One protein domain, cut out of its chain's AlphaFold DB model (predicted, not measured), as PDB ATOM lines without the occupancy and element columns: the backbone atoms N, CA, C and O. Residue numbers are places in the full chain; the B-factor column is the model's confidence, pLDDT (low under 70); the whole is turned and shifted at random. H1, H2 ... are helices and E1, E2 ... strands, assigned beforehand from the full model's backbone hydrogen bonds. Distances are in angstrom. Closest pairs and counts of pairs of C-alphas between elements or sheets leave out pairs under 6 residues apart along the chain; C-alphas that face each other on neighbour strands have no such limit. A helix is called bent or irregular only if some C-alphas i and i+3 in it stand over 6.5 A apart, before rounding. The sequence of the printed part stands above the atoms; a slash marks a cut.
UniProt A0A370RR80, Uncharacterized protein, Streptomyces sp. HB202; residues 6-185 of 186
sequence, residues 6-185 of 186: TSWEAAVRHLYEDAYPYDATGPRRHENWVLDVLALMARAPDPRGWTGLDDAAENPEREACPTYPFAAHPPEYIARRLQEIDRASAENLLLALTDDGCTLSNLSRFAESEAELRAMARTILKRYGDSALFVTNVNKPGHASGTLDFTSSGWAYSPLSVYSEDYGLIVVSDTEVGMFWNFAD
ATOM      1  N   THR A   6       0.841  21.701  16.161       97.44
ATOM      2  CA  THR A   6       0.914  22.054  17.581       97.44
ATOM      3  C   THR A   6       1.851  21.120  18.333       97.44
ATOM      4  O   THR A   6       2.707  21.592  19.075       97.44
ATOM      5  N   SER A   7       1.741  19.811  18.106       97.19
ATOM      6  CA  SER A   7       2.632  18.827  18.726       97.19
ATOM      7  C   SER A   7       4.089  18.999  18.290       97.19
ATOM      8  O   SER A   7       4.995  18.820  19.101       97.19
ATOM      9  N   TRP A   8       4.331  19.330  17.017       98.00
ATOM     10  CA  TRP A   8       5.685  19.527  16.497       98.00
ATOM     11  C   TRP A   8       6.329  20.804  17.048       98.00
ATOM     12  O   TRP A   8       7.425  20.739  17.596       98.00
ATOM     13  N   GLU A   9       5.633  21.940  16.968       98.00
ATOM     14  CA  GLU A   9       6.131  23.231  17.463       98.00
ATOM     15  C   GLU A   9       6.336  23.210  18.982       98.00
ATOM     16  O   GLU A   9       7.320  23.758  19.474       98.00
ATOM     17  N   ALA A  10       5.448  22.543  19.730       97.75
ATOM     18  CA  ALA A  10       5.615  22.365  21.169       97.75
ATOM     19  C   ALA A  10       6.863  21.537  21.503       97.75
ATOM     20  O   ALA A  10       7.597  21.901  22.414       97.75
ATOM     21  N   ALA A  11       7.126  20.456  20.759       97.81
ATOM     22  CA  ALA A  11       8.318  19.634  20.961       97.81
ATOM     23  C   ALA A  11       9.614  20.397  20.641       97.81
ATOM     24  O   ALA A  11      10.565  20.307  21.411       97.81
ATOM     25  N   VAL A  12       9.645  21.151  19.535       97.56
ATOM     26  CA  VAL A  12      10.801  21.987  19.159       97.56
ATOM     27  C   VAL A  12      11.059  23.051  20.219       97.56
ATOM     28  O   VAL A  12      12.167  23.132  20.738       97.56
ATOM     29  N   ARG A  13      10.027  23.813  20.604       97.12
ATOM     30  CA  ARG A  13      10.164  24.850  21.631       97.12
ATOM     31  C   ARG A  13      10.663  24.270  22.950       97.12
ATOM     32  O   ARG A  13      11.657  24.749  23.467       97.12
ATOM     33  N   HIS A  14      10.023  23.213  23.449       97.00
ATOM     34  CA  HIS A  14      10.386  22.614  24.736       97.00
ATOM     35  C   HIS A  14      11.835  22.127  24.772       97.00
ATOM     36  O   HIS A  14      12.517  22.298  25.773       97.00
ATOM     37  N   LEU A  15      12.324  21.515  23.690       96.50
ATOM     38  CA  LEU A  15      13.683  20.976  23.666       96.50
ATOM     39  C   LEU A  15      14.764  22.059  23.539       96.50
ATOM     40  O   LEU A  15      15.857  21.863  24.073       96.50
ATOM     41  N   TYR A  16      14.485  23.170  22.857       95.94
ATOM     42  CA  TYR A  16      15.531  24.090  22.392       95.94
ATOM     43  C   TYR A  16      15.397  25.538  22.881       95.94
ATOM     44  O   TYR A  16      16.290  26.329  22.607       95.94
ATOM     45  N   GLU A  17      14.343  25.901  23.623       91.69
ATOM     46  CA  GLU A  17      14.114  27.293  24.065       91.69
ATOM     47  C   GLU A  17      15.203  27.889  24.970       91.69
ATOM     48  O   GLU A  17      15.306  29.108  25.058       91.69
ATOM     49  N   ASP A  18      16.005  27.047  25.625       87.00
ATOM     50  CA  ASP A  18      17.106  27.478  26.500       87.00
ATOM     51  C   ASP A  18      18.489  27.407  25.823       87.00
ATOM     52  O   ASP A  18      19.496  27.712  26.462       87.00
ATOM     53  N   ALA A  19      18.555  26.964  24.564       89.19
ATOM     54  CA  ALA A  19      19.786  26.903  23.777       89.19
ATOM     55  C   ALA A  19      19.971  28.205  22.967       89.19
ATOM     56  O   ALA A  19      19.238  29.170  23.171       89.19
ATOM     57  N   TYR A  20      20.901  28.232  22.005       92.50
ATOM     58  CA  TYR A  20      20.937  29.271  20.967       92.50
ATOM     59  C   TYR A  20      20.610  28.644  19.594       92.50
ATOM     60  O   TYR A  20      21.511  28.387  18.783       92.50
ATOM     61  N   PRO A  21      19.324  28.305  19.345       95.12
ATOM     62  CA  PRO A  21      18.927  27.431  18.251       95.12
ATOM     63  C   PRO A  21      18.755  28.121  16.896       95.12
ATOM     64  O   PRO A  21      18.373  29.289  16.765       95.12
ATOM     65  N   TYR A  22      18.920  27.304  15.860       97.19
ATOM     66  CA  TYR A  22      18.356  27.509  14.536       97.19
ATOM     67  C   TYR A  22      17.657  26.227  14.071       97.19
ATOM     68  O   TYR A  22      18.294  25.273  13.617       97.19
ATOM     69  N   ASP A  23      16.329  26.239  14.160       97.19
ATOM     70  CA  ASP A  23      15.434  25.166  13.754       97.19
ATOM     71  C   ASP A  23      14.560  25.642  12.597       97.19
ATOM     72  O   ASP A  23      13.674  26.482  12.757       97.19
ATOM     73  N   ALA A  24      14.771  25.082  11.412       98.00
ATOM     74  CA  ALA A  24      14.033  25.468  10.221       98.00
ATOM     75  C   ALA A  24      13.647  24.253   9.384       98.00
ATOM     76  O   ALA A  24      14.353  23.249   9.316       98.00
ATOM     77  N   THR A  25      12.506  24.350   8.705       98.50
ATOM     78  CA  THR A  25      12.104  23.391   7.674       98.50
ATOM     79  C   THR A  25      11.832  24.124   6.376       98.50
ATOM     80  O   THR A  25      11.279  25.217   6.378       98.50
ATOM     81  N   GLY A  26      12.225  23.520   5.261       98.19
ATOM     82  CA  GLY A  26      12.085  24.068   3.920       98.19
ATOM     83  C   GLY A  26      11.679  22.982   2.924       98.19
ATOM     84  O   GLY A  26      11.731  21.790   3.237       98.19
ATOM     85  N   PRO A  27      11.246  23.357   1.714       97.81
ATOM     86  CA  PRO A  27      10.897  22.389   0.681       97.81
ATOM     87  C   PRO A  27      12.147  21.700   0.108       97.81
ATOM     88  O   PRO A  27      13.137  22.363  -0.189       97.81
ATOM     89  N   ARG A  28      12.064  20.389  -0.144       97.50
ATOM     90  CA  ARG A  28      13.026  19.636  -0.968       97.50
ATOM     91  C   ARG A  28      12.750  19.959  -2.437       97.50
ATOM     92  O   ARG A  28      11.756  19.491  -2.993       97.50
ATOM     93  N   ARG A  29      13.582  20.792  -3.066       97.12
ATOM     94  CA  ARG A  29      13.413  21.208  -4.473       97.12
ATOM     95  C   ARG A  29      14.490  20.657  -5.390       97.12
ATOM     96  O   ARG A  29      14.300  20.659  -6.606       97.12
ATOM     97  N   HIS A  30      15.602  20.200  -4.828       97.44
ATOM     98  CA  HIS A  30      16.765  19.797  -5.596       97.44
ATOM     99  C   HIS A  30      17.097  18.324  -5.350       97.44
ATOM    100  O   HIS A  30      17.006  17.809  -4.234       97.44
ATOM    101  N   GLU A  31      17.535  17.639  -6.409       94.62
ATOM    102  CA  GLU A  31      18.112  16.296  -6.286       94.62
ATOM    103  C   GLU A  31      19.337  16.337  -5.359       94.62
ATOM    104  O   GLU A  31      19.436  15.565  -4.402       94.62
ATOM    105  N   ASN A  32      20.207  17.334  -5.574       97.12
ATOM    106  CA  ASN A  32      21.238  17.721  -4.620       97.12
ATOM    107  C   ASN A  32      20.627  18.545  -3.475       97.12
ATOM    108  O   ASN A  32      20.599  19.777  -3.524       97.12
ATOM    109  N   TRP A  33      20.179  17.850  -2.431       97.69
ATOM    110  CA  TRP A  33      19.540  18.433  -1.247       97.69
ATOM    111  C   TRP A  33      20.410  19.451  -0.496       97.69
ATOM    112  O   TRP A  33      19.883  20.262   0.260       97.69
ATOM    113  N   VAL A  34      21.729  19.476  -0.715       98.12
ATOM    114  CA  VAL A  34      22.610  20.489  -0.110       98.12
ATOM    115  C   VAL A  34      22.223  21.901  -0.564       98.12
ATOM    116  O   VAL A  34      22.365  22.856   0.192       98.12
ATOM    117  N   LEU A  35      21.671  22.049  -1.774       98.31
ATOM    118  CA  LEU A  35      21.134  23.330  -2.244       98.31
ATOM    119  C   LEU A  35      19.903  23.773  -1.441       98.31
ATOM    120  O   LEU A  35      19.731  24.965  -1.198       98.31
ATOM    121  N   ASP A  36      19.075  22.824  -0.995       98.38
ATOM    122  CA  ASP A  36      17.929  23.106  -0.126       98.38
ATOM    123  C   ASP A  36      18.389  23.500   1.288       98.38
ATOM    124  O   ASP A  36      17.799  24.386   1.899       98.38
ATOM    125  N   VAL A  37      19.496  22.927   1.778       98.00
ATOM    126  CA  VAL A  37      20.136  23.342   3.042       98.00
ATOM    127  C   VAL A  37      20.684  24.765   2.954       98.00
ATOM    128  O   VAL A  37      20.462  25.563   3.857       98.00
ATOM    129  N   LEU A  38      21.351  25.130   1.855       97.75
ATOM    130  CA  LEU A  38      21.811  26.510   1.653       97.75
ATOM    131  C   LEU A  38      20.638  27.498   1.581       97.75
ATOM    132  O   LEU A  38      20.722  28.603   2.115       97.75
ATOM    133  N   ALA A  39      19.531  27.099   0.948       97.69
ATOM    134  CA  ALA A  39      18.310  27.896   0.939       97.69
ATOM    135  C   ALA A  39      17.723  28.044   2.353       97.69
ATOM    136  O   ALA A  39      17.279  29.135   2.709       97.69
ATOM    137  N   LEU A  40      17.764  26.985   3.169       97.12
ATOM    138  CA  LEU A  40      17.396  27.049   4.581       97.12
ATOM    139  C   LEU A  40      18.278  28.023   5.349       97.12
ATOM    140  O   LEU A  40      17.729  28.941   5.928       97.12
ATOM    141  N   MET A  41      19.608  27.935   5.264       97.00
ATOM    142  CA  MET A  41      20.519  28.896   5.914       97.00
ATOM    143  C   MET A  41      20.188  30.362   5.551       97.00
ATOM    144  O   MET A  41      20.371  31.272   6.361       97.00
ATOM    145  N   ALA A  42      19.624  30.595   4.359       95.75
ATOM    146  CA  ALA A  42      19.098  31.882   3.892       95.75
ATOM    147  C   ALA A  42      17.620  32.171   4.277       95.75
ATOM    148  O   ALA A  42      17.001  33.067   3.705       95.75
ATOM    149  N   ARG A  43      17.056  31.435   5.243       95.38
ATOM    150  CA  ARG A  43      15.669  31.484   5.747       95.38
ATOM    151  C   ARG A  43      14.606  31.256   4.670       95.38
ATOM    152  O   ARG A  43      13.607  31.974   4.594       95.38
ATOM    153  N   ALA A  44      14.793  30.236   3.832       96.06
ATOM    154  CA  ALA A  44      13.700  29.749   2.996       96.06
ATOM    155  C   ALA A  44      12.477  29.386   3.869       96.06
ATOM    156  O   ALA A  44      12.646  28.773   4.922       96.06
ATOM    157  N   PRO A  45      11.253  29.752   3.451       96.62
ATOM    158  CA  PRO A  45      10.067  29.562   4.274       96.62
ATOM    159  C   PRO A  45       9.662  28.090   4.374       96.62
ATOM    160  O   PRO A  45       9.814  27.315   3.421       96.62
ATOM    161  N   ASP A  46       9.044  27.754   5.503       98.00
ATOM    162  CA  ASP A  46       8.441  26.449   5.746       98.00
ATOM    163  C   ASP A  46       7.282  26.184   4.763       98.00
ATOM    164  O   ASP A  46       6.358  26.998   4.668       98.00
ATOM    165  N   PRO A  47       7.282  25.052   4.026       97.12
ATOM    166  CA  PRO A  47       6.249  24.752   3.032       97.12
ATOM    167  C   PRO A  47       4.854  24.512   3.634       97.12
ATOM    168  O   PRO A  47       3.861  24.583   2.911       97.12
ATOM    169  N   ARG A  48       4.766  24.234   4.939       96.25
ATOM    170  CA  ARG A  48       3.524  24.093   5.715       96.25
ATOM    171  C   ARG A  48       3.216  25.330   6.565       96.25
ATOM    172  O   ARG A  48       2.148  25.380   7.168       96.25
ATOM    173  N   GLY A  49       4.126  26.304   6.621       96.88
ATOM    174  CA  GLY A  49       3.999  27.507   7.446       96.88
ATOM    175  C   GLY A  49       4.150  27.256   8.949       96.88
ATOM    176  O   GLY A  49       3.623  28.035   9.738       96.88
ATOM    177  N   TRP A  50       4.806  26.161   9.346       96.81
ATOM    178  CA  TRP A  50       5.077  25.871  10.757       96.81
ATOM    179  C   TRP A  50       6.264  26.698  11.252       96.81
ATOM    180  O   TRP A  50       7.150  27.070  10.483       96.81
ATOM    181  N   THR A  51       6.258  27.001  12.544       94.69
ATOM    182  CA  THR A  51       7.217  27.903  13.180       94.69
ATOM    183  C   THR A  51       8.306  27.099  13.877       94.69
ATOM    184  O   THR A  51       8.023  26.344  14.804       94.69
ATOM    185  N   GLY A  52       9.548  27.259  13.427       95.06
ATOM    186  CA  GLY A  52      10.730  26.798  14.154       95.06
ATOM    187  C   GLY A  52      11.283  27.873  15.096       95.06
ATOM    188  O   GLY A  52      10.560  28.793  15.481       95.06
ATOM    189  N   LEU A  53      12.562  27.771  15.441       97.06
ATOM    190  CA  LEU A  53      13.290  28.743  16.261       97.06
ATOM    191  C   LEU A  53      14.445  29.330  15.442       97.06
ATOM    192  O   LEU A  53      15.065  28.634  14.648       97.06
ATOM    193  N   ASP A  54      14.720  30.619  15.597       96.31
ATOM    194  CA  ASP A  54      15.859  31.289  14.960       96.31
ATOM    195  C   ASP A  54      16.279  32.430  15.880       96.31
ATOM    196  O   ASP A  54      15.838  33.571  15.724       96.31
ATOM    197  N   ASP A  55      17.118  32.117  16.862       94.31
ATOM    198  CA  ASP A  55      17.573  33.108  17.840       94.31
ATOM    199  C   ASP A  55      18.517  34.153  17.221       94.31
ATOM    200  O   ASP A  55      18.761  35.225  17.779       94.31
ATOM    201  N   ALA A  56      19.019  33.883  16.015       92.88
ATOM    202  CA  ALA A  56      19.783  34.835  15.227       92.88
ATOM    203  C   ALA A  56      18.905  35.698  14.302       92.88
ATOM    204  O   ALA A  56      19.448  36.550  13.594       92.88
ATOM    205  N   ALA A  57      17.575  35.529  14.283       92.06
ATOM    206  CA  ALA A  57      16.688  36.202  13.330       92.06
ATOM    207  C   ALA A  57      16.800  37.734  13.376       92.06
ATOM    208  O   ALA A  57      16.782  38.380  12.327       92.06
ATOM    209  N   GLU A  58      16.951  38.318  14.563       92.50
ATOM    210  CA  GLU A  58      17.064  39.772  14.756       92.50
ATOM    211  C   GLU A  58      18.518  40.258  14.868       92.50
ATOM    212  O   GLU A  58      18.761  41.432  15.148       92.50
ATOM    213  N   ASN A  59      19.504  39.382  14.643       93.94
ATOM    214  CA  ASN A  59      20.906  39.761  14.766       93.94
ATOM    215  C   ASN A  59      21.298  40.789  13.677       93.94
ATOM    216  O   ASN A  59      21.074  40.532  12.488       93.94
ATOM    217  N   PRO A  60      21.918  41.931  14.041       93.50
ATOM    218  CA  PRO A  60      22.252  43.000  13.097       93.50
ATOM    219  C   PRO A  60      23.252  42.583  12.009       93.50
ATOM    220  O   PRO A  60      23.236  43.153  10.918       93.50
ATOM    221  N   GLU A  61      24.090  41.568  12.242       92.62
ATOM    222  CA  GLU A  61      25.018  41.059  11.221       92.62
ATOM    223  C   GLU A  61      24.292  40.536   9.974       92.62
ATOM    224  O   GLU A  61      24.860  40.520   8.875       92.62
ATOM    225  N   ARG A  62      23.004  40.193  10.105       93.06
ATOM    226  CA  ARG A  62      22.165  39.751   8.990       93.06
ATOM    227  C   ARG A  62      21.957  40.807   7.912       93.06
ATOM    228  O   ARG A  62      21.696  40.439   6.768       93.06
ATOM    229  N   GLU A  63      22.103  42.093   8.237       90.56
ATOM    230  CA  GLU A  63      22.026  43.166   7.239       90.56
ATOM    231  C   GLU A  63      23.136  43.041   6.187       90.56
ATOM    232  O   GLU A  63      22.905  43.275   4.999       90.56
ATOM    233  N   ALA A  64      24.335  42.632   6.612       91.50
ATOM    234  CA  ALA A  64      25.480  42.424   5.731       91.50
ATOM    235  C   ALA A  64      25.585  40.973   5.232       91.50
ATOM    236  O   ALA A  64      26.030  40.740   4.107       91.50
ATOM    237  N   CYS A  65      25.177  40.001   6.053       91.62
ATOM    238  CA  CYS A  65      25.276  38.573   5.771       91.62
ATOM    239  C   CYS A  65      23.921  37.872   5.990       91.62
ATOM    240  O   CYS A  65      23.641  37.402   7.091       91.62
ATOM    241  N   PRO A  66      23.073  37.727   4.953       91.81
ATOM    242  CA  PRO A  66      21.721  37.175   5.107       91.81
ATOM    243  C   PRO A  66      21.646  35.760   5.702       91.81
ATOM    244  O   PRO A  66      20.606  35.384   6.249       91.81
ATOM    245  N   THR A  67      22.728  34.978   5.588       94.81
ATOM    246  CA  THR A  67      22.838  33.615   6.126       94.81
ATOM    247  C   THR A  67      23.359  33.558   7.556       94.81
ATOM    248  O   THR A  67      23.341  32.475   8.135       94.81
ATOM    249  N   TYR A  68      23.784  34.682   8.147       94.06
ATOM    250  CA  TYR A  68      24.318  34.721   9.509       94.06
ATOM    251  C   TYR A  68      23.391  33.974  10.486       94.06
ATOM    252  O   TYR A  68      22.175  34.180  10.429       94.06
ATOM    253  N   PRO A  69      23.914  33.081  11.341       95.12
ATOM    254  CA  PRO A  69      25.333  32.908  11.670       95.12
ATOM    255  C   PRO A  69      26.082  31.911  10.772       95.12
ATOM    256  O   PRO A  69      27.280  31.701  10.947       95.12
ATOM    257  N   PHE A  70      25.420  31.311   9.781       96.69
ATOM    258  CA  PHE A  70      26.081  30.418   8.835       96.69
ATOM    259  C   PHE A  70      27.032  31.180   7.916       96.69
ATOM    260  O   PHE A  70      26.670  32.195   7.305       96.69
ATOM    261  N   ALA A  71      28.240  30.641   7.774       93.94
ATOM    262  CA  ALA A  71      29.231  31.166   6.858       93.94
ATOM    263  C   ALA A  71      28.871  30.784   5.415       93.94
ATOM    264  O   ALA A  71      28.511  29.644   5.112       93.94
ATOM    265  N   ALA A  72      28.982  31.744   4.497       92.06
ATOM    266  CA  ALA A  72      28.691  31.509   3.090       92.06
ATOM    267  C   ALA A  72      29.749  30.584   2.466       92.06
ATOM    268  O   ALA A  72      30.903  30.968   2.258       92.06
ATOM    269  N   HIS A  73      29.335  29.367   2.122       94.62
ATOM    270  CA  HIS A  73      30.195  28.349   1.533       94.62
ATOM    271  C   HIS A  73      29.533  27.677   0.327       94.62
ATOM    272  O   HIS A  73      28.305  27.585   0.262       94.62
ATOM    273  N   PRO A  74      30.327  27.187  -0.643       95.56
ATOM    274  CA  PRO A  74      29.768  26.491  -1.789       95.56
ATOM    275  C   PRO A  74      29.247  25.091  -1.392       95.56
ATOM    276  O   PRO A  74      29.710  24.519  -0.398       95.56
ATOM    277  N   PRO A  75      28.308  24.498  -2.156       96.38
ATOM    278  CA  PRO A  75      27.657  23.236  -1.792       96.38
ATOM    279  C   PRO A  75      28.636  22.088  -1.511       96.38
ATOM    280  O   PRO A  75      28.443  21.312  -0.580       96.38
ATOM    281  N   GLU A  76      29.727  21.985  -2.270       96.81
ATOM    282  CA  GLU A  76      30.747  20.952  -2.086       96.81
ATOM    283  C   GLU A  76      31.505  21.072  -0.758       96.81
ATOM    284  O   GLU A  76      31.978  20.068  -0.224       96.81
ATOM    285  N   TYR A  77      31.619  22.285  -0.209       96.44
ATOM    286  CA  TYR A  77      32.235  22.511   1.094       96.44
ATOM    287  C   TYR A  77      31.328  22.007   2.217       96.44
ATOM    288  O   TYR A  77      31.825  21.362   3.143       96.44
ATOM    289  N   ILE A  78      30.021  22.272   2.102       96.56
ATOM    290  CA  ILE A  78      28.998  21.800   3.043       96.56
ATOM    291  C   ILE A  78      28.915  20.273   2.989       96.56
ATOM    292  O   ILE A  78      29.063  19.612   4.011       96.56
ATOM    293  N   ALA A  79      28.788  19.697   1.792       96.25
ATOM    294  CA  ALA A  79      28.644  18.254   1.603       96.25
ATOM    295  C   ALA A  79      29.789  17.444   2.235       96.25
ATOM    296  O   ALA A  79      29.553  16.401   2.831       96.25
ATOM    297  N   ARG A  80      31.034  17.931   2.145       96.50
ATOM    298  CA  ARG A  80      32.219  17.250   2.703       96.50
ATOM    299  C   ARG A  80      32.292  17.254   4.231       96.50
ATOM    300  O   ARG A  80      33.098  16.514   4.785       96.50
ATOM    301  N   ARG A  81      31.525  18.121   4.889       96.06
ATOM    302  CA  ARG A  81      31.493  18.276   6.353       96.06
ATOM    303  C   ARG A  81      30.360  17.513   7.005       96.06
ATOM    304  O   ARG A  81      30.316  17.435   8.227       96.06
ATOM    305  N   LEU A  82      29.453  16.987   6.192       96.94
ATOM    306  CA  LEU A  82      28.303  16.238   6.642       96.94
ATOM    307  C   LEU A  82      28.574  14.746   6.475       96.94
ATOM    308  O   LEU A  82      29.145  14.309   5.477       96.94
ATOM    309  N   GLN A  83      28.137  13.970   7.456       96.44
ATOM    310  CA  GLN A  83      28.144  12.517   7.404       96.44
ATOM    311  C   GLN A  83      26.753  11.971   7.692       96.44
ATOM    312  O   GLN A  83      26.007  12.548   8.482       96.44
ATOM    313  N   GLU A  84      26.417  10.866   7.037       97.38
ATOM    314  CA  GLU A  84      25.162  10.154   7.247       97.38
ATOM    315  C   GLU A  84      25.173   9.390   8.570       97.38
ATOM    316  O   GLU A  84      26.183   8.789   8.949       97.38
ATOM    317  N   ILE A  85      24.032   9.418   9.256       98.06
ATOM    318  CA  ILE A  85      23.802   8.695  10.501       98.06
ATOM    319  C   ILE A  85      22.473   7.943  10.465       98.06
ATOM    320  O   ILE A  85      21.568   8.263   9.693       98.06
ATOM    321  N   ASP A  86      22.338   6.942  11.327       96.81
ATOM    322  CA  ASP A  86      21.082   6.232  11.499       96.81
ATOM    323  C   ASP A  86      20.053   7.057  12.292       96.81
ATOM    324  O   ASP A  86      20.352   8.047  12.969       96.81
ATOM    325  N   ARG A  87      18.790   6.627  12.216       96.69
ATOM    326  CA  ARG A  87      17.679   7.307  12.890       96.69
ATOM    327  C   ARG A  87      17.853   7.355  14.408       96.69
ATOM    328  O   ARG A  87      17.509   8.355  15.025       96.69
ATOM    329  N   ALA A  88      18.375   6.287  15.011       95.75
ATOM    330  CA  ALA A  88      18.584   6.233  16.456       95.75
ATOM    331  C   ALA A  88      19.622   7.274  16.909       95.75
ATOM    332  O   ALA A  88      19.431   7.950  17.920       95.75
ATOM    333  N   SER A  89      20.686   7.457  16.126       97.00
ATOM    334  CA  SER A  89      21.691   8.495  16.342       97.00
ATOM    335  C   SER A  89      21.126   9.884  16.102       97.00
ATOM    336  O   SER A  89      21.446  10.786  16.866       97.00
ATOM    337  N   ALA A  90      20.251  10.062  15.109       98.00
ATOM    338  CA  ALA A  90      19.548  11.321  14.886       98.00
ATOM    339  C   ALA A  90      18.626  11.687  16.065       98.00
ATOM    340  O   ALA A  90      18.625  12.834  16.503       98.00
ATOM    341  N   GLU A  91      17.895  10.718  16.630       97.31
ATOM    342  CA  GLU A  91      17.086  10.917  17.843       97.31
ATOM    343  C   GLU A  91      17.955  11.315  19.044       97.31
ATOM    344  O   GLU A  91      17.622  12.262  19.752       97.31
ATOM    345  N   ASN A  92      19.082  10.628  19.266       96.69
ATOM    346  CA  ASN A  92      20.026  10.998  20.324       96.69
ATOM    347  C   ASN A  92      20.655  12.373  20.080       96.69
ATOM    348  O   ASN A  92      20.828  13.136  21.023       96.69
ATOM    349  N   LEU A  93      20.975  12.703  18.828       97.25
ATOM    350  CA  LEU A  93      21.555  13.990  18.481       97.25
ATOM    351  C   LEU A  93      20.572  15.120  18.774       97.25
ATOM    352  O   LEU A  93      20.957  16.043  19.474       97.25
ATOM    353  N   LEU A  94      19.302  15.014  18.368       97.62
ATOM    354  CA  LEU A  94      18.281  16.009  18.725       97.62
ATOM    355  C   LEU A  94      18.217  16.277  20.235       97.62
ATOM    356  O   LEU A  94      18.034  17.417  20.641       97.62
ATOM    357  N   LEU A  95      18.387  15.245  21.062       96.94
ATOM    358  CA  LEU A  95      18.414  15.378  22.520       96.94
ATOM    359  C   LEU A  95      19.716  15.997  23.046       96.94
ATOM    360  O   LEU A  95      19.710  16.693  24.060       96.94
ATOM    361  N   ALA A  96      20.828  15.765  22.357       94.69
ATOM    362  CA  ALA A  96      22.121  16.345  22.687       94.69
ATOM    363  C   ALA A  96      22.246  17.824  22.280       94.69
ATOM    364  O   ALA A  96      23.082  18.519  22.845       94.69
ATOM    365  N   LEU A  97      21.425  18.301  21.333       94.12
ATOM    366  CA  LEU A  97      21.354  19.705  20.888       94.12
ATOM    367  C   LEU A  97      20.577  20.624  21.845       94.12
ATOM    368  O   LEU A  97      20.422  21.803  21.559       94.12
ATOM    369  N   THR A  98      20.045  20.087  22.946       91.00
ATOM    370  CA  THR A  98      19.171  20.831  23.871       91.00
ATOM    371  C   THR A  98      19.899  21.900  24.685       91.00
ATOM    372  O   THR A  98      19.235  22.684  25.353       91.00
ATOM    373  N   ASP A  99      21.230  21.892  24.682       85.12
ATOM    374  CA  ASP A  99      22.112  22.856  25.339       85.12
ATOM    375  C   ASP A  99      23.537  22.640  24.783       85.12
ATOM    376  O   ASP A  99      23.775  21.768  23.935       85.12
ATOM    377  N   ASP A 100      24.487  23.404  25.292       83.19
ATOM    378  CA  ASP A 100      25.885  23.397  24.909       83.19
ATOM    379  C   ASP A 100      26.604  22.040  25.063       83.19
ATOM    380  O   ASP A 100      26.225  21.150  25.832       83.19
ATOM    381  N   GLY A 101      27.711  21.869  24.334       84.50
ATOM    382  CA  GLY A 101      28.603  20.712  24.434       84.50
ATOM    383  C   GLY A 101      28.115  19.421  23.760       84.50
ATOM    384  O   GLY A 101      28.826  18.410  23.809       84.50
ATOM    385  N   CYS A 102      26.941  19.425  23.112       88.38
ATOM    386  CA  CYS A 102      26.419  18.295  22.332       88.38
ATOM    387  C   CYS A 102      26.462  16.966  23.121       88.38
ATOM    388  O   CYS A 102      27.146  15.997  22.743       88.38
ATOM    389  N   THR A 103      25.763  16.929  24.263       90.81
ATOM    390  CA  THR A 103      25.776  15.803  25.211       90.81
ATOM    391  C   THR A 103      24.390  15.451  25.753       90.81
ATOM    392  O   THR A 103      23.549  16.310  25.994       90.81
ATOM    393  N   LEU A 104      24.166  14.161  26.020       93.00
ATOM    394  CA  LEU A 104      22.934  13.676  26.652       93.00
ATOM    395  C   LEU A 104      22.874  13.969  28.160       93.00
ATOM    396  O   LEU A 104      21.814  13.836  28.765       93.00
ATOM    397  N   SER A 105      23.980  14.384  28.788       91.25
ATOM    398  CA  SER A 105      23.967  14.810  30.197       91.25
ATOM    399  C   SER A 105      23.086  16.041  30.431       91.25
ATOM    400  O   SER A 105      22.530  16.191  31.523       91.25
ATOM    401  N   ASN A 106      22.885  16.860  29.393       89.25
ATOM    402  CA  ASN A 106      22.025  18.043  29.426       89.25
ATOM    403  C   ASN A 106      20.564  17.677  29.714       89.25
ATOM    404  O   ASN A 106      19.835  18.477  30.288       89.25
ATOM    405  N   LEU A 107      20.152  16.427  29.454       93.25
ATOM    406  CA  LEU A 107      18.794  15.962  29.749       93.25
ATOM    407  C   LEU A 107      18.436  16.008  31.241       93.25
ATOM    408  O   LEU A 107      17.260  16.042  31.582       93.25
ATOM    409  N   SER A 108      19.430  16.059  32.132       92.81
ATOM    410  CA  SER A 108      19.211  16.213  33.577       92.81
ATOM    411  C   SER A 108      18.589  17.555  33.982       92.81
ATOM    412  O   SER A 108      18.108  17.672  35.110       92.81
ATOM    413  N   ARG A 109      18.577  18.553  33.083       91.75
ATOM    414  CA  ARG A 109      17.919  19.849  33.306       91.75
ATOM    415  C   ARG A 109      16.395  19.777  33.186       91.75
ATOM    416  O   ARG A 109      15.703  20.625  33.741       91.75
ATOM    417  N   PHE A 110      15.881  18.777  32.468       95.00
ATOM    418  CA  PHE A 110      14.453  18.590  32.246       95.00
ATOM    419  C   PHE A 110      13.789  17.899  33.436       95.00
ATOM    420  O   PHE A 110      14.385  17.056  34.109       95.00
ATOM    421  N   ALA A 111      12.525  18.245  33.682       95.88
ATOM    422  CA  ALA A 111      11.711  17.566  34.687       95.88
ATOM    423  C   ALA A 111      11.109  16.257  34.145       95.88
ATOM    424  O   ALA A 111      10.770  15.360  34.921       95.88
ATOM    425  N   GLU A 112      10.958  16.158  32.822       97.38
ATOM    426  CA  GLU A 112      10.448  14.990  32.118       97.38
ATOM    427  C   GLU A 112      11.416  13.804  32.181       97.38
ATOM    428  O   GLU A 112      12.637  13.939  32.267       97.38
ATOM    429  N   SER A 113      10.868  12.597  32.075       96.69
ATOM    430  CA  SER A 113      11.675  11.391  31.928       96.69
ATOM    431  C   SER A 113      12.367  11.327  30.561       96.69
ATOM    432  O   SER A 113      11.872  11.833  29.552       96.69
ATOM    433  N   GLU A 114      13.473  10.582  30.475       94.94
ATOM    434  CA  GLU A 114      14.173  10.340  29.204       94.94
ATOM    435  C   GLU A 114      13.241   9.758  28.121       94.94
ATOM    436  O   GLU A 114      13.360  10.077  26.938       94.94
ATOM    437  N   ALA A 115      12.271   8.922  28.509       96.56
ATOM    438  CA  ALA A 115      11.308   8.336  27.579       96.56
ATOM    439  C   ALA A 115      10.370   9.384  26.953       96.56
ATOM    440  O   ALA A 115      10.030   9.265  25.770       96.56
ATOM    441  N   GLU A 116       9.973  10.395  27.730       97.75
ATOM    442  CA  GLU A 116       9.150  11.523  27.283       97.75
ATOM    443  C   GLU A 116       9.945  12.440  26.349       97.75
ATOM    444  O   GLU A 116       9.480  12.726  25.245       97.75
ATOM    445  N   LEU A 117      11.187  12.783  26.705       97.94
ATOM    446  CA  LEU A 117      12.075  13.580  25.847       97.94
ATOM    447  C   LEU A 117      12.346  12.870  24.511       97.94
ATOM    448  O   LEU A 117      12.204  13.450  23.433       97.94
ATOM    449  N   ARG A 118      12.612  11.558  24.541       97.50
ATOM    450  CA  ARG A 118      12.725  10.740  23.321       97.50
ATOM    451  C   ARG A 118      11.437  10.730  22.497       97.50
ATOM    452  O   ARG A 118      11.495  10.639  21.272       97.50
ATOM    453  N   ALA A 119      10.264  10.799  23.126       97.69
ATOM    454  CA  ALA A 119       8.999  10.904  22.401       97.69
ATOM    455  C   ALA A 119       8.854  12.254  21.681       97.69
ATOM    456  O   ALA A 119       8.331  12.279  20.564       97.69
ATOM    457  N   MET A 120       9.366  13.342  22.262       98.25
ATOM    458  CA  MET A 120       9.434  14.654  21.608       98.25
ATOM    459  C   MET A 120      10.381  14.621  20.404       98.25
ATOM    460  O   MET A 120       9.959  14.956  19.298       98.25
ATOM    461  N   ALA A 121      11.598  14.085  20.557       97.94
ATOM    462  CA  ALA A 121      12.536  13.915  19.439       97.94
ATOM    463  C   ALA A 121      11.927  13.076  18.296       97.94
ATOM    464  O   ALA A 121      11.977  13.456  17.123       97.94
ATOM    465  N   ARG A 122      11.243  11.968  18.621       97.62
ATOM    466  CA  ARG A 122      10.491  11.183  17.625       97.62
ATOM    467  C   ARG A 122       9.370  11.979  16.966       97.62
ATOM    468  O   ARG A 122       9.126  11.788  15.778       97.62
ATOM    469  N   THR A 123       8.679  12.838  17.710       97.94
ATOM    470  CA  THR A 123       7.624  13.715  17.177       97.94
ATOM    471  C   THR A 123       8.195  14.690  16.150       97.94
ATOM    472  O   THR A 123       7.613  14.835  15.074       97.94
ATOM    473  N   ILE A 124       9.375  15.254  16.421       97.94
ATOM    474  CA  ILE A 124      10.110  16.112  15.487       97.94
ATOM    475  C   ILE A 124      10.459  15.346  14.205       97.94
ATOM    476  O   ILE A 124      10.080  15.771  13.110       97.94
ATOM    477  N   LEU A 125      11.111  14.181  14.321       97.81
ATOM    478  CA  LEU A 125      11.548  13.397  13.155       97.81
ATOM    479  C   LEU A 125      10.387  12.817  12.341       97.81
ATOM    480  O   LEU A 125      10.488  12.661  11.124       97.81
ATOM    481  N   LYS A 126       9.254  12.527  12.986       96.69
ATOM    482  CA  LYS A 126       8.051  11.995  12.331       96.69
ATOM    483  C   LYS A 126       7.502  12.922  11.246       96.69
ATOM    484  O   LYS A 126       6.824  12.438  10.339       96.69
ATOM    485  N   ARG A 127       7.813  14.222  11.297       96.56
ATOM    486  CA  ARG A 127       7.476  15.182  10.236       96.56
ATOM    487  C   ARG A 127       8.021  14.764   8.867       96.56
ATOM    488  O   ARG A 127       7.306  14.912   7.876       96.56
ATOM    489  N   TYR A 128       9.230  14.210   8.852       97.06
ATOM    490  CA  TYR A 128      10.006  13.878   7.654       97.06
ATOM    491  C   TYR A 128       9.798  12.434   7.172       97.06
ATOM    492  O   TYR A 128      10.299  12.052   6.117       97.06
ATOM    493  N   GLY A 129       9.034  11.630   7.917       94.69
ATOM    494  CA  GLY A 129       8.735  10.242   7.572       94.69
ATOM    495  C   GLY A 129       9.803   9.235   8.010       94.69
ATOM    496  O   GLY A 129      10.788   9.557   8.677       94.69
ATOM    497  N   ASP A 130       9.562   7.968   7.677       92.94
ATOM    498  CA  ASP A 130      10.389   6.848   8.146       92.94
ATOM    499  C   ASP A 130      11.614   6.587   7.261       92.94
ATOM    500  O   ASP A 130      12.604   6.043   7.739       92.94
ATOM    501  N   SER A 131      11.569   7.028   6.002       93.25
ATOM    502  CA  SER A 131      12.626   6.863   4.996       93.25
ATOM    503  C   SER A 131      13.532   8.089   4.835       93.25
ATOM    504  O   SER A 131      14.264   8.173   3.852       93.25
ATOM    505  N   ALA A 132      13.458   9.059   5.751       97.31
ATOM    506  CA  ALA A 132      14.298  10.248   5.688       97.31
ATOM    507  C   ALA A 132      15.784   9.896   5.852       97.31
ATOM    508  O   ALA A 132      16.149   9.012   6.626       97.31
ATOM    509  N   LEU A 133      16.630  10.632   5.138       98.06
ATOM    510  CA  LEU A 133      18.075  10.641   5.321       98.06
ATOM    511  C   LEU A 133      18.424  11.567   6.494       98.06
ATOM    512  O   LEU A 133      17.890  12.673   6.586       98.06
ATOM    513  N   PHE A 134      19.345  11.141   7.353       98.50
ATOM    514  CA  PHE A 134      19.837  11.935   8.478       98.50
ATOM    515  C   PHE A 134      21.323  12.205   8.289       98.50
ATOM    516  O   PHE A 134      22.102  11.273   8.098       98.50
ATOM    517  N   VAL A 135      21.724  13.473   8.341       98.31
ATOM    518  CA  VAL A 135      23.131  13.868   8.213       98.31
ATOM    519  C   VAL A 135      23.496  14.913   9.256       98.31
ATOM    520  O   VAL A 135      22.675  15.737   9.646       98.31
ATOM    521  N   THR A 136      24.738  14.893   9.715       98.19
ATOM    522  CA  THR A 136      25.232  15.794  10.761       98.19
ATOM    523  C   THR A 136      26.661  16.228  10.473       98.19
ATOM    524  O   THR A 136      27.391  15.527   9.771       98.19
ATOM    525  N   ASN A 137      27.076  17.366  11.028       96.88
ATOM    526  CA  ASN A 137      28.479  17.769  11.076       96.88
ATOM    527  C   ASN A 137      29.215  17.269  12.335       96.88
ATOM    528  O   ASN A 137      30.423  17.489  12.456       96.88
ATOM    529  N   VAL A 138      28.514  16.611  13.264       94.88
ATOM    530  CA  VAL A 138      29.078  16.031  14.487       94.88
ATOM    531  C   VAL A 138      29.806  14.739  14.162       94.88
ATOM    532  O   VAL A 138      29.292  13.881  13.451       94.88
ATOM    533  N   ASN A 139      30.994  14.571  14.732       91.44
ATOM    534  CA  ASN A 139      31.792  13.359  14.664       91.44
ATOM    535  C   ASN A 139      31.999  12.771  16.066       91.44
ATOM    536  O   ASN A 139      32.909  13.159  16.802       91.44
ATOM    537  N   LYS A 140      31.131  11.816  16.412       91.12
ATOM    538  CA  LYS A 140      31.172  10.992  17.627       91.12
ATOM    539  C   LYS A 140      31.057   9.515  17.223       91.12
ATOM    540  O   LYS A 140      29.984   8.946  17.382       91.12
ATOM    541  N   PRO A 141      32.087   8.908  16.611       86.62
ATOM    542  CA  PRO A 141      31.937   7.623  15.934       86.62
ATOM    543  C   PRO A 141      31.555   6.516  16.919       86.62
ATOM    544  O   PRO A 141      32.254   6.282  17.902       86.62
ATOM    545  N   GLY A 142      30.445   5.837  16.639       88.19
ATOM    546  CA  GLY A 142      29.998   4.680  17.399       88.19
ATOM    547  C   GLY A 142      30.615   3.364  16.934       88.19
ATOM    548  O   GLY A 142      31.513   3.306  16.093       88.19
ATOM    549  N   HIS A 143      30.102   2.270  17.496       84.75
ATOM    550  CA  HIS A 143      30.615   0.919  17.249       84.75
ATOM    551  C   HIS A 143      30.334   0.422  15.823       84.75
ATOM    552  O   HIS A 143      31.048  -0.449  15.322       84.75
ATOM    553  N   ALA A 144      29.299   0.957  15.172       89.19
ATOM    554  CA  ALA A 144      28.943   0.649  13.795       89.19
ATOM    555  C   ALA A 144      29.023   1.904  12.914       89.19
ATOM    556  O   ALA A 144      28.816   3.029  13.374       89.19
ATOM    557  N   SER A 145      29.302   1.707  11.624       87.75
ATOM    558  CA  SER A 145      29.279   2.797  10.643       87.75
ATOM    559  C   SER A 145      27.898   3.463  10.619       87.75
ATOM    560  O   SER A 145      26.885   2.767  10.638       87.75
ATOM    561  N   GLY A 146      27.869   4.798  10.620       90.44
ATOM    562  CA  GLY A 146      26.632   5.582  10.678       90.44
ATOM    563  C   GLY A 146      26.005   5.691  12.073       90.44
ATOM    564  O   GLY A 146      24.924   6.253  12.199       90.44
ATOM    565  N   THR A 147      26.648   5.186  13.129       94.12
ATOM    566  CA  THR A 147      26.157   5.358  14.509       94.12
ATOM    567  C   THR A 147      26.962   6.408  15.263       94.12
ATOM    568  O   THR A 147      28.171   6.533  15.052       94.12
ATOM    569  N   LEU A 148      26.294   7.142  16.158       93.56
ATOM    570  CA  LEU A 148      26.926   8.067  17.094       93.56
ATOM    571  C   LEU A 148      26.977   7.479  18.509       93.56
ATOM    572  O   LEU A 148      25.993   6.911  18.986       93.56
ATOM    573  N   ASP A 149      28.104   7.656  19.200       91.75
ATOM    574  CA  ASP A 149      28.284   7.262  20.602       91.75
ATOM    575  C   ASP A 149      28.416   8.489  21.513       91.75
ATOM    576  O   ASP A 149      29.446   9.161  21.558       91.75
ATOM    577  N   PHE A 150      27.351   8.764  22.267       89.31
ATOM    578  CA  PHE A 150      27.286   9.854  23.245       89.31
ATOM    579  C   PHE A 150      27.841   9.476  24.629       89.31
ATOM    580  O   PHE A 150      27.829  10.308  25.532       89.31
ATOM    581  N   THR A 151      28.326   8.245  24.816       86.25
ATOM    582  CA  THR A 151      29.011   7.813  26.050       86.25
ATOM    583  C   THR A 151      30.521   8.053  25.997       86.25
ATOM    584  O   THR A 151      31.188   8.107  27.031       86.25
ATOM    585  N   SER A 152      31.057   8.234  24.788       82.50
ATOM    586  CA  SER A 152      32.445   8.600  24.523       82.50
ATOM    587  C   SER A 152      32.730  10.055  24.913       82.50
ATOM    588  O   SER A 152      31.958  10.961  24.601       82.50
ATOM    589  N   SER A 153      33.894  10.302  25.522       76.69
ATOM    590  CA  SER A 153      34.407  11.660  25.754       76.69
ATOM    591  C   SER A 153      35.034  12.294  24.505       76.69
ATOM    592  O   SER A 153      35.175  13.514  24.436       76.69
ATOM    593  N   GLY A 154      35.426  11.481  23.521       74.31
ATOM    594  CA  GLY A 154      36.027  11.944  22.277       74.31
ATOM    595  C   GLY A 154      34.960  12.382  21.284       74.31
ATOM    596  O   GLY A 154      34.116  11.576  20.887       74.31
ATOM    597  N   TRP A 155      35.020  13.643  20.861       83.88
ATOM    598  CA  TRP A 155      34.176  14.169  19.799       83.88
ATOM    599  C   TRP A 155      34.873  15.282  19.021       83.88
ATOM    600  O   TRP A 155      35.802  15.919  19.512       83.88
ATOM    601  N   ALA A 156      34.426  15.480  17.789       87.25
ATOM    602  CA  ALA A 156      34.789  16.600  16.937       87.25
ATOM    603  C   ALA A 156      33.551  17.032  16.143       87.25
ATOM    604  O   ALA A 156      32.527  16.348  16.151       87.25
ATOM    605  N   TYR A 157      33.647  18.140  15.427       89.50
ATOM    606  CA  TYR A 157      32.636  18.572  14.472       89.50
ATOM    607  C   TYR A 157      33.303  19.361  13.351       89.50
ATOM    608  O   TYR A 157      34.477  19.730  13.434       89.50
ATOM    609  N   SER A 158      32.567  19.557  12.264       92.25
ATOM    610  CA  SER A 158      33.000  20.379  11.139       92.25
ATOM    611  C   SER A 158      32.140  21.642  11.067       92.25
ATOM    612  O   SER A 158      31.040  21.567  10.516       92.25
ATOM    613  N   PRO A 159      32.617  22.780  11.606       92.25
ATOM    614  CA  PRO A 159      31.843  24.012  11.669       92.25
ATOM    615  C   PRO A 159      31.273  24.452  10.320       92.25
ATOM    616  O   PRO A 159      31.966  24.371   9.292       92.25
ATOM    617  N   LEU A 160      30.023  24.916  10.329       94.62
ATOM    618  CA  LEU A 160      29.343  25.556   9.197       94.62
ATOM    619  C   LEU A 160      29.052  27.042   9.463       94.62
ATOM    620  O   LEU A 160      28.613  27.755   8.555       94.62
ATOM    621  N   SER A 161      29.286  27.511  10.686       93.88
ATOM    622  CA  SER A 161      28.987  28.871  11.124       93.88
ATOM    623  C   SER A 161      30.244  29.705  11.389       93.88
ATOM    624  O   SER A 161      31.370  29.243  11.198       93.88
ATOM    625  N   VAL A 162      30.037  30.960  11.789       92.62
ATOM    626  CA  VAL A 162      31.100  31.848  12.285       92.62
ATOM    627  C   VAL A 162      31.450  31.618  13.759       92.62
ATOM    628  O   VAL A 162      32.464  32.142  14.213       92.62
ATOM    629  N   TYR A 163      30.635  30.852  14.490       89.56
ATOM    630  CA  TYR A 163      30.858  30.530  15.897       89.56
ATOM    631  C   TYR A 163      31.968  29.499  16.086       89.56
ATOM    632  O   TYR A 163      32.256  28.694  15.194       89.56
ATOM    633  N   SER A 164      32.596  29.537  17.265       83.94
ATOM    634  CA  SER A 164      33.621  28.565  17.649       83.94
ATOM    635  C   SER A 164      33.046  27.154  17.742       83.94
ATOM    636  O   SER A 164      33.689  26.215  17.266       83.94
ATOM    637  N   GLU A 165      31.817  27.021  18.251       86.69
ATOM    638  CA  GLU A 165      31.068  25.774  18.211       86.69
ATOM    639  C   GLU A 165      29.763  25.914  17.431       86.69
ATOM    640  O   GLU A 165      28.921  26.766  17.718       86.69
ATOM    641  N   ASP A 166      29.560  25.020  16.463       92.06
ATOM    642  CA  ASP A 166      28.258  24.836  15.843       92.06
ATOM    643  C   ASP A 166      28.057  23.393  15.412       92.06
ATOM    644  O   ASP A 166      28.909  22.768  14.768       92.06
ATOM    645  N   TYR A 167      26.917  22.845  15.796       93.94
ATOM    646  CA  TYR A 167      26.611  21.454  15.546       93.94
ATOM    647  C   TYR A 167      25.115  21.248  15.399       93.94
ATOM    648  O   TYR A 167      24.297  21.911  16.034       93.94
ATOM    649  N   GLY A 168      24.754  20.293  14.550       96.62
ATOM    650  CA  GLY A 168      23.350  20.042  14.307       96.62
ATOM    651  C   GLY A 168      23.044  18.843  13.438       96.62
ATOM    652  O   GLY A 168      23.919  18.085  13.003       96.62
ATOM    653  N   LEU A 169      21.751  18.673  13.212       98.50
ATOM    654  CA  LEU A 169      21.142  17.619  12.428       98.50
ATOM    655  C   LEU A 169      20.433  18.228  11.221       98.50
ATOM    656  O   LEU A 169      19.635  19.153  11.347       98.50
ATOM    657  N   ILE A 170      20.662  17.638  10.055       98.69
ATOM    658  CA  ILE A 170      19.864  17.859   8.856       98.69
ATOM    659  C   ILE A 170      19.068  16.585   8.576       98.69
ATOM    660  O   ILE A 170      19.604  15.473   8.591       98.69
ATOM    661  N   VAL A 171      17.778  16.754   8.303       98.56
ATOM    662  CA  VAL A 171      16.849  15.671   7.979       98.56
ATOM    663  C   VAL A 171      16.313  15.894   6.578       98.56
ATOM    664  O   VAL A 171      15.764  16.950   6.288       98.56
ATOM    665  N   VAL A 172      16.449  14.913   5.696       98.50
ATOM    666  CA  VAL A 172      16.107  15.067   4.283       98.50
ATOM    667  C   VAL A 172      15.075  14.013   3.887       98.50
ATOM    668  O   VAL A 172      15.376  12.826   3.801       98.50
ATOM    669  N   SER A 173      13.846  14.452   3.630       97.50
ATOM    670  CA  SER A 173      12.754  13.619   3.105       97.50
ATOM    671  C   SER A 173      12.553  13.848   1.606       97.50
ATOM    672  O   SER A 173      13.255  14.657   0.997       97.50
ATOM    673  N   ASP A 174      11.575  13.178   1.000       95.75
ATOM    674  CA  ASP A 174      11.245  13.372  -0.419       95.75
ATOM    675  C   ASP A 174      10.699  14.776  -0.725       95.75
ATOM    676  O   ASP A 174      10.821  15.251  -1.853       95.75
ATOM    677  N   THR A 175      10.101  15.455   0.261       96.56
ATOM    678  CA  THR A 175       9.393  16.734   0.055       96.56
ATOM    679  C   THR A 175       9.903  17.885   0.914       96.56
ATOM    680  O   THR A 175       9.638  19.044   0.603       96.56
ATOM    681  N   GLU A 176      10.623  17.595   1.993       97.94
ATOM    682  CA  GLU A 176      11.071  18.582   2.978       97.94
ATOM    683  C   GLU A 176      12.504  18.321   3.434       97.94
ATOM    684  O   GLU A 176      12.935  17.167   3.530       97.94
ATOM    685  N   VAL A 177      13.202  19.402   3.774       98.50
ATOM    686  CA  VAL A 177      14.492  19.390   4.459       98.50
ATOM    687  C   VAL A 177      14.335  20.112   5.789       98.50
ATOM    688  O   VAL A 177      13.796  21.213   5.826       98.50
ATOM    689  N   GLY A 178      14.759  19.472   6.870       98.38
ATOM    690  CA  GLY A 178      14.827  20.024   8.214       98.38
ATOM    691  C   GLY A 178      16.262  20.308   8.609       98.38
ATOM    692  O   GLY A 178      17.150  19.532   8.263       98.38
ATOM    693  N   MET A 179      16.479  21.379   9.354       98.38
ATOM    694  CA  MET A 179      17.758  21.737   9.948       98.38
ATOM    695  C   MET A 179      17.512  22.098  11.410       98.38
ATOM    696  O   MET A 179      16.654  22.931  11.671       98.38
ATOM    697  N   PHE A 180      18.228  21.443  12.320       98.25
ATOM    698  CA  PHE A 180      18.184  21.665  13.766       98.25
ATOM    699  C   PHE A 180      19.613  21.893  14.225       98.25
ATOM    700  O   PHE A 180      20.452  21.005  14.056       98.25
ATOM    701  N   TRP A 181      19.915  23.083  14.716       97.12
ATOM    702  CA  TRP A 181      21.288  23.529  14.926       97.12
ATOM    703  C   TRP A 181      21.405  24.290  16.235       97.12
ATOM    704  O   TRP A 181      20.515  25.070  16.556       97.12
ATOM    705  N   ASN A 182      22.508  24.095  16.953       95.06
ATOM    706  CA  ASN A 182      22.872  24.916  18.104       95.06
ATOM    707  C   ASN A 182      24.202  25.624  17.822       95.06
ATOM    708  O   ASN A 182      25.099  25.029  17.209       95.06
ATOM    709  N   PHE A 183      24.326  26.870  18.271       93.69
ATOM    710  CA  PHE A 183      25.580  27.627  18.228       93.69
ATOM    711  C   PHE A 183      26.034  27.969  19.642       93.69
ATOM    712  O   PHE A 183      25.209  28.269  20.497       93.69
ATOM    713  N   ALA A 184      27.342  27.997  19.868       86.69
ATOM    714  CA  ALA A 184      27.917  28.478  21.117       86.69
ATOM    715  C   ALA A 184      29.200  29.272  20.850       86.69
ATOM    716  O   ALA A 184      29.959  28.962  19.927       86.69
ATOM    717  N   ASP A 185      29.443  30.293  21.673       78.06
ATOM    718  CA  ASP A 185      30.718  31.010  21.726       78.06
ATOM    719  C   ASP A 185      31.209  31.085  23.171       78.06
ATOM    720  O   ASP A 185      30.446  31.463  24.064       78.06
TER     721      ASP A 185
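Overview. This is residues 6 to 185 of the 186 residues of an uncharacterized protein of Streptomyces sp. HB202 (UniProt A0A370RR80). A twisted sheet of five strands forms the core, with H1 and H5 packed over one face and H2 over the other; H7 packs on H1 and H5, and the short helix H3 lies far out from the sheet. Long loops make up much of the rest, notably residues 42 to 59 and 137 to 164. The printed part has 180 residues, with seven named helices and five named strands in the order H1 E1 H2 H3 H4 E2 H5 H6 H7 E3 E4 E5. The sheet runs E1 E5 E4 E3 E2, antiparallel throughout; the class is mixed, helices and strands, with under half of the residues in named elements. The whole is compact and rounded, with a radius of gyration of the C-alphas of 15.1 A and spans of 41 by 34 by 34 A.

Along the chain. H1 covers residues 6 to 16, 15.5 A from first to last C-alpha, and begins with C-alpha 6 at (0.914, 22.054, 17.581). E1 is residues 21 to 27, 20.0 A long. H2 covers residues 34 to 41, H3 residues 60 to 63 and H4 residues 75 to 79. E2 is residues 83 to 85, and H5 covers residues 87 to 96, 14.0 A long. H6 covers residues 104 to 109; it is neither bent nor irregular, but only just: C-alphas 105 and 108 are 6.0 A apart. H7, the longest helix by residues, covers residues 114 to 126 over 18.0 A, from C-alpha 114 at (14.173, 10.340, 29.204). E3 is residues 133 to 136, E4 residues 165 to 172 over 23.1 A, and E5 residues 176 to 184 over 26.7 A, ending with C-alpha 184 at (27.917, 28.478, 21.117).

Arrangement. From edge strand to edge strand, E1 to E2, the strands' lines turn by 89 degrees. E1 and E5 stand at 164 degrees between directions, with N 24 and O 179 2.9 A apart, within hydrogen-bond range. E3, E4 and E5 form a meander, each strand the antiparallel neighbour of the one before; E3 and E4 are a hairpin, as are E4 and E5. N 169 and O 180 are 2.8 A apart between E4 and E5, N 135 and O 170 2.9 A between E3 and E4, and N 85 and O 134 2.9 A between E2 and E3. The arrangement is three layers, helices on both faces of the sheet: H1 and H5 on the same face, H2 on the opposite face. H5 lies over E3 and E4 at a height of 8.8 A, its closest C-alphas to E3 being those of Ala 90 and Phe 134, 6.4 A apart. H2 lies over E1 and, only just, over E5, with 3 of its C-alphas there, at a height of 8.4 A. H1 touches H7 at a steep tilt of 58 degrees, opposite ways; their closest C-alphas are those of Ala 11 and Met 120, 5.1 A apart. H5 touches H7, closest at C-alphas Glu 91 and Ala 121, 5.7 A, and H6, closest at Ala 96 and Leu 104, 4.8 A. H7 only grazes the sheet, with residues 124 to 125. H2 touches H4, closest at C-alphas Val 34 and Pro 75, 6.0 A, while H3 touches no helix. In H1, H2, H4, H5 and H7 every O i to N i+4 pair is within hydrogen-bond range; H6 has 0 of 2, but 3 of 3 O i to N i+3 pairs, and H3 is too short for an O i to N i+4 pair.

Size, cuts and confidence. The two C-alphas farthest apart, those of Glu 63 and His 143, are 44.3 A apart. The printed part has no cut. The links H2 to H3, H3 to H4 and E3 to E4 are long, the last with 28 residues. Mean pLDDT of the printed part is 94.4, and no printed residue is under 70.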